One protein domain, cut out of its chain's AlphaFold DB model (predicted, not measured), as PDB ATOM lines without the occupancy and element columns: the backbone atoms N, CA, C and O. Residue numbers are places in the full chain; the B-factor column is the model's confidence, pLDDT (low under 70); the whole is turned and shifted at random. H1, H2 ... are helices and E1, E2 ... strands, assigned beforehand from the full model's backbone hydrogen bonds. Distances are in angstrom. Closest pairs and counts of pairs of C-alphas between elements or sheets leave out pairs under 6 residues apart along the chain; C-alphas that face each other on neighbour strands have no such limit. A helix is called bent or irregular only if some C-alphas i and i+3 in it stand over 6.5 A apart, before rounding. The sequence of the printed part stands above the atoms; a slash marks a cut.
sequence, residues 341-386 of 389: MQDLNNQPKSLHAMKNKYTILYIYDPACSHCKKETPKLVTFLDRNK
ATOM      1  N   MET A 341      16.184  23.740  25.286       94.25
ATOM      2  CA  MET A 341      17.008  23.312  26.415       94.25
ATOM      3  C   MET A 341      17.152  24.454  27.419       94.25
ATOM      4  O   MET A 341      17.008  25.619  27.058       94.25
ATOM      5  N   GLN A 342      17.447  24.134  28.675       95.56
ATOM      6  CA  GLN A 342      17.763  25.142  29.685       95.56
ATOM      7  C   GLN A 342      19.219  25.597  29.554       95.56
ATOM      8  O   GLN A 342      20.116  24.776  29.356       95.56
ATOM      9  N   ASP A 343      19.452  26.903  29.664       92.25
ATOM     10  CA  ASP A 343      20.793  27.443  29.881       92.25
ATOM     11  C   ASP A 343      21.214  27.346  31.360       92.25
ATOM     12  O   ASP A 343      20.488  26.824  32.207       92.25
ATOM     13  N   LEU A 344      22.400  27.869  31.686       93.31
ATOM     14  CA  LEU A 344      22.948  27.847  33.049       93.31
ATOM     15  C   LEU A 344      22.097  28.616  34.078       93.31
ATOM     16  O   LEU A 344      22.264  28.404  35.274       93.31
ATOM     17  N   ASN A 345      21.184  29.483  33.630       96.19
ATOM     18  CA  ASN A 345      20.266  30.248  34.474       96.19
ATOM     19  C   ASN A 345      18.844  29.652  34.464       96.19
ATOM     20  O   ASN A 345      17.877  30.339  34.805       96.19
ATOM     21  N   ASN A 346      18.708  28.389  34.038       94.56
ATOM     22  CA  ASN A 346      17.444  27.673  33.861       94.56
ATOM     23  C   ASN A 346      16.473  28.340  32.873       94.56
ATOM     24  O   ASN A 346      15.277  28.041  32.885       94.56
ATOM     25  N   GLN A 347      16.957  29.234  32.005       95.88
ATOM     26  CA  GLN A 347      16.107  29.881  31.013       95.88
ATOM     27  C   GLN A 347      15.986  28.998  29.769       95.88
ATOM     28  O   GLN A 347      16.999  28.491  29.278       95.88
ATOM     29  N   PRO A 348      14.774  28.820  29.216       96.00
ATOM     30  CA  PRO A 348      14.592  28.043  28.001       96.00
ATOM     31  C   PRO A 348      15.240  28.752  26.805       96.00
ATOM     32  O   PRO A 348      14.983  29.926  26.527       96.00
ATOM     33  N   LYS A 349      16.066  28.019  26.059       94.94
ATOM     34  CA  LYS A 349      16.708  28.444  24.813       94.94
ATOM     35  C   LYS A 349      16.372  27.459  23.705       94.94
ATOM     36  O   LYS A 349      16.569  26.256  23.848       94.94
ATOM     37  N   SER A 350      15.879  27.983  22.587       95.75
ATOM     38  CA  SER A 350      15.601  27.204  21.380       95.75
ATOM     39  C   SER A 350      16.814  27.194  20.455       95.75
ATOM     40  O   SER A 350      17.379  28.248  20.159       95.75
ATOM     41  N   LEU A 351      17.167  26.012  19.944       93.62
ATOM     42  CA  LEU A 351      18.225  25.829  18.953       93.62
ATOM     43  C   LEU A 351      17.965  26.636  17.677       93.62
ATOM     44  O   LEU A 351      18.860  27.315  17.186       93.62
ATOM     45  N   HIS A 352      16.731  26.618  17.170       93.75
ATOM     46  CA  HIS A 352      16.354  27.352  15.954       93.75
ATOM     47  C   HIS A 352      16.320  28.875  16.139       93.75
ATOM     48  O   HIS A 352      16.376  29.605  15.154       93.75
ATOM     49  N   ALA A 353      16.259  29.374  17.377       94.12
ATOM     50  CA  ALA A 353      16.326  30.810  17.653       94.12
ATOM     51  C   ALA A 353      17.762  31.371  17.596       94.12
ATOM     52  O   ALA A 353      17.942  32.592  17.570       94.12
ATOM     53  N   MET A 354      18.790  30.513  17.581       90.00
ATOM     54  CA  MET A 354      20.190  30.937  17.507       90.00
ATOM     55  C   MET A 354      20.544  31.391  16.083       90.00
ATOM     56  O   MET A 354      20.417  30.632  15.124       90.00
ATOM     57  N   LYS A 355      21.023  32.629  15.933       89.00
ATOM     58  CA  LYS A 355      21.388  33.210  14.632       89.00
ATOM     59  C   LYS A 355      22.880  33.030  14.350       89.00
ATOM     60  O   LYS A 355      23.653  33.963  14.532       89.00
ATOM     61  N   ASN A 356      23.267  31.846  13.880       87.25
ATOM     62  CA  ASN A 356      24.652  31.524  13.519       87.25
ATOM     63  C   ASN A 356      24.743  31.045  12.063       87.25
ATOM     64  O   ASN A 356      23.796  30.453  11.549       87.25
ATOM     65  N   LYS A 357      25.896  31.243  11.404       87.19
ATOM     66  CA  LYS A 357      26.154  30.645  10.075       87.19
ATOM     67  C   LYS A 357      26.335  29.128  10.163       87.19
ATOM     68  O   LYS A 357      25.872  28.403   9.290       87.19
ATOM     69  N   TYR A 358      26.987  28.670  11.229       88.06
ATOM     70  CA  TYR A 358      27.184  27.261  11.553       88.06
ATOM     71  C   TYR A 358      26.892  27.043  13.035       88.06
ATOM     72  O   TYR A 358      27.147  27.915  13.858       88.06
ATOM     73  N   THR A 359      26.342  25.885  13.391       89.19
ATOM     74  CA  THR A 359      26.096  25.506  14.788       89.19
ATOM     75  C   THR A 359      26.587  24.084  15.006       89.19
ATOM     76  O   THR A 359      26.198  23.179  14.272       89.19
ATOM     77  N   ILE A 360      27.445  23.892  16.008       89.62
ATOM     78  CA  ILE A 360      27.892  22.568  16.447       89.62
ATOM     79  C   ILE A 360      27.059  22.189  17.669       89.62
ATOM     80  O   ILE A 360      27.188  22.807  18.724       89.62
ATOM     81  N   LEU A 361      26.209  21.174  17.525       90.62
ATOM     82  CA  LEU A 361      25.477  20.575  18.637       90.62
ATOM     83  C   LEU A 361      26.296  19.408  19.199       90.62
ATOM     84  O   LEU A 361      26.524  18.422  18.504       90.62
ATOM     85  N   TYR A 362      26.725  19.517  20.455       92.50
ATOM     86  CA  TYR A 362      27.496  18.482  21.140       92.50
ATOM     87  C   TYR A 362      26.673  17.874  22.277       92.50
ATOM     88  O   TYR A 362      26.493  18.492  23.325       92.50
ATOM     89  N   ILE A 363      26.151  16.669  22.049       92.19
ATOM     90  CA  ILE A 363      25.408  15.890  23.047       92.19
ATOM     91  C   ILE A 363      26.421  15.031  23.802       92.19
ATOM     92  O   ILE A 363      27.143  14.247  23.186       92.19
ATOM     93  N   TYR A 364      26.504  15.192  25.122       94.12
ATOM     94  CA  TYR A 364      27.517  14.525  25.938       94.12
ATOM     95  C   TYR A 364      26.999  14.166  27.329       94.12
ATOM     96  O   TYR A 364      25.998  14.707  27.796       94.12
ATOM     97  N   ASP A 365      27.739  13.285  27.998       93.50
ATOM     98  CA  ASP A 365      27.565  12.953  29.409       93.50
ATOM     99  C   ASP A 365      28.884  13.251  30.158       93.50
ATOM    100  O   ASP A 365      29.944  12.778  29.722       93.50
ATOM    101  N   PRO A 366      28.873  14.027  31.263       88.62
ATOM    102  CA  PRO A 366      30.069  14.314  32.063       88.62
ATOM    103  C   PRO A 366      30.808  13.070  32.585       88.62
ATOM    104  O   PRO A 366      32.023  13.116  32.808       88.62
ATOM    105  N   ALA A 367      30.108  11.953  32.784       93.44
ATOM    106  CA  ALA A 367      30.676  10.689  33.235       93.44
ATOM    107  C   ALA A 367      31.245   9.835  32.084       93.44
ATOM    108  O   ALA A 367      32.046   8.934  32.343       93.44
ATOM    109  N   CYS A 368      30.922  10.137  30.820       94.25
ATOM    110  CA  CYS A 368      31.366   9.356  29.666       94.25
ATOM    111  C   CYS A 368      32.874   9.513  29.399       94.25
ATOM    112  O   CYS A 368      33.390  10.606  29.147       94.25
ATOM    113  N   SER A 369      33.599   8.391  29.404       94.19
ATOM    114  CA  SER A 369      35.052   8.340  29.183       94.19
ATOM    115  C   SER A 369      35.466   8.829  27.789       94.19
ATOM    116  O   SER A 369      36.515   9.460  27.653       94.19
ATOM    117  N   HIS A 370      34.640   8.590  26.768       92.69
ATOM    118  CA  HIS A 370      34.861   9.102  25.415       92.69
ATOM    119  C   HIS A 370      34.648  10.617  25.353       92.69
ATOM    120  O   HIS A 370      35.517  11.326  24.847       92.69
ATOM    121  N   CYS A 371      33.570  11.137  25.952       93.38
ATOM    122  CA  CYS A 371      33.323  12.580  26.016       93.38
ATOM    123  C   CYS A 371      34.478  13.315  26.708       93.38
ATOM    124  O   CYS A 371      34.946  14.328  26.200       93.38
ATOM    125  N   LYS A 372      35.035  12.769  27.799       93.44
ATOM    126  CA  LYS A 372      36.215  13.346  28.476       93.44
ATOM    127  C   LYS A 372      37.439  13.487  27.560       93.44
ATOM    128  O   LYS A 372      38.227  14.409  27.751       93.44
ATOM    129  N   LYS A 373      37.598  12.601  26.570       94.88
ATOM    130  CA  LYS A 373      38.693  12.654  25.585       94.88
ATOM    131  C   LYS A 373      38.393  13.575  24.399       94.88
ATOM    132  O   LYS A 373      39.312  14.223  23.901       94.88
ATOM    133  N   GLU A 374      37.144  13.638  23.940       94.50
ATOM    134  CA  GLU A 374      36.764  14.419  22.753       94.50
ATOM    135  C   GLU A 374      36.459  15.894  23.065       94.50
ATOM    136  O   GLU A 374      36.835  16.771  22.283       94.50
ATOM    137  N   THR A 375      35.872  16.209  24.229       94.81
ATOM    138  CA  THR A 375      35.525  17.591  24.614       94.81
ATOM    139  C   THR A 375      36.722  18.557  24.537       94.81
ATOM    140  O   THR A 375      36.569  19.618  23.932       94.81
ATOM    141  N   PRO A 376      37.933  18.234  25.048       95.00
ATOM    142  CA  PRO A 376      39.083  19.143  24.951       95.00
ATOM    143  C   PRO A 376      39.507  19.458  23.508       95.00
ATOM    144  O   PRO A 376      39.969  20.565  23.219       95.00
ATOM    145  N   LYS A 377      39.326  18.509  22.577       95.44
ATOM    146  CA  LYS A 377      39.620  18.725  21.152       95.44
ATOM    147  C   LYS A 377      38.625  19.704  20.536       95.44
ATOM    148  O   LYS A 377      39.039  20.588  19.787       95.44
ATOM    149  N   LEU A 378      37.339  19.580  20.880       92.94
ATOM    150  CA  LEU A 378      36.301  20.508  20.432       92.94
ATOM    151  C   LEU A 378      36.550  21.926  20.966       92.94
ATOM    152  O   LEU A 378      36.480  22.881  20.197       92.94
ATOM    153  N   VAL A 379      36.918  22.066  22.243       92.38
ATOM    154  CA  VAL A 379      37.304  23.362  22.833       92.38
ATOM    155  C   VAL A 379      38.480  23.972  22.069       92.38
ATOM    156  O   VAL A 379      38.394  25.108  21.610       92.38
ATOM    157  N   THR A 380      39.531  23.184  21.823       94.81
ATOM    158  CA  THR A 380      40.702  23.627  21.048       94.81
ATOM    159  C   THR A 380      40.320  24.066  19.629       94.81
ATOM    160  O   THR A 380      40.848  25.055  19.116       94.81
ATOM    161  N   PHE A 381      39.411  23.339  18.971       92.44
ATOM    162  CA  PHE A 381      38.895  23.712  17.655       92.44
ATOM    163  C   PHE A 381      38.160  25.055  17.702       92.44
ATOM    164  O   PHE A 381      38.430  25.913  16.862       92.44
ATOM    165  N   LEU A 382      37.275  25.258  18.682       89.12
ATOM    166  CA  LEU A 382      36.537  26.509  18.841       89.12
ATOM    167  C   LEU A 382      37.488  27.679  19.100       89.12
ATOM    168  O   LEU A 382      37.405  28.681  18.396       89.12
ATOM    169  N   ASP A 383      38.452  27.529  20.012       90.19
ATOM    170  CA  ASP A 383      39.436  28.569  20.337       90.19
ATOM    171  C   ASP A 383      40.236  29.035  19.115       90.19
ATOM    172  O   ASP A 383      40.437  30.234  18.921       90.19
ATOM    173  N   ARG A 384      40.640  28.098  18.250       90.38
ATOM    174  CA  ARG A 384      41.378  28.394  17.011       90.38
ATOM    175  C   ARG A 384      40.524  29.056  15.930       90.38
ATOM    176  O   ARG A 384      41.078  29.680  15.028       90.38
ATOM    177  N   ASN A 385      39.203  28.908  15.993       85.12
ATOM    178  CA  ASN A 385      38.279  29.367  14.957       85.12
ATOM    179  C   ASN A 385      37.316  30.464  15.439       85.12
ATOM    180  O   ASN A 385      36.388  30.803  14.711       85.12
ATOM    181  N   LYS A 386      37.567  31.077  16.605       75.12
ATOM    182  CA  LYS A 386      36.759  32.165  17.198       75.12
ATOM    183  C   LYS A 386      36.447  33.340  16.258       75.12
ATOM    184  O   LYS A 386      35.468  34.035  16.482       75.12
TER     185      LYS A 386
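This is residues 341 to 386 of the 389 residues of an uncharacterized protein of Chryseolinea flava (UniProt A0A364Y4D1). The printed part is an open, zigzag chain: a small N-terminal loop with the short strand E1 on one side, one helix H1 on the other, and between them the long stretch of residues 351 to 368, which turns back and crosses the gap from one to the other. E1 and H1 have no contact. The printed part has 46 residues, with one named strand followed by one named helix; under half of the residues are in these elements, and the class is mostly helix. The whole is loose, with a radius of gyration of the C-alphas of 12.8 A, and spans 30 by 26 by 16 A.

Residues 341 to 342 form a short antiparallel pairing with residues 348 to 349 of E1, which is residues 348 to 350. E1 pairs with no named strand. E1 is apart from H1, residues 369 to 385. In H1, 11 of 13 O i to N i+4 pairs are within hydrogen-bond range. H1 is only just irregular: C-alphas 373 and 376 are 6.53 A apart.

E1 runs from Pro 348, with its C-alpha at (14.592, 28.043, 28.001), to Ser 350. H1 runs from Ser 369, with its C-alpha at (35.052, 8.340, 29.183), to Asn 385, with its C-alpha at (38.279, 29.367, 14.957), and is 25.6 A long from first to last C-alpha.

The link from E1 to H1, 18 residues, is long. Residues 343 to 348 and residues 352 to 358 stand free. The two C-alphas farthest apart, those of Lys 355 and Ser 369, are 31.9 A apart. The printed part has no cut. Its mean pLDDT is 92.2, and no printed residue is under 70.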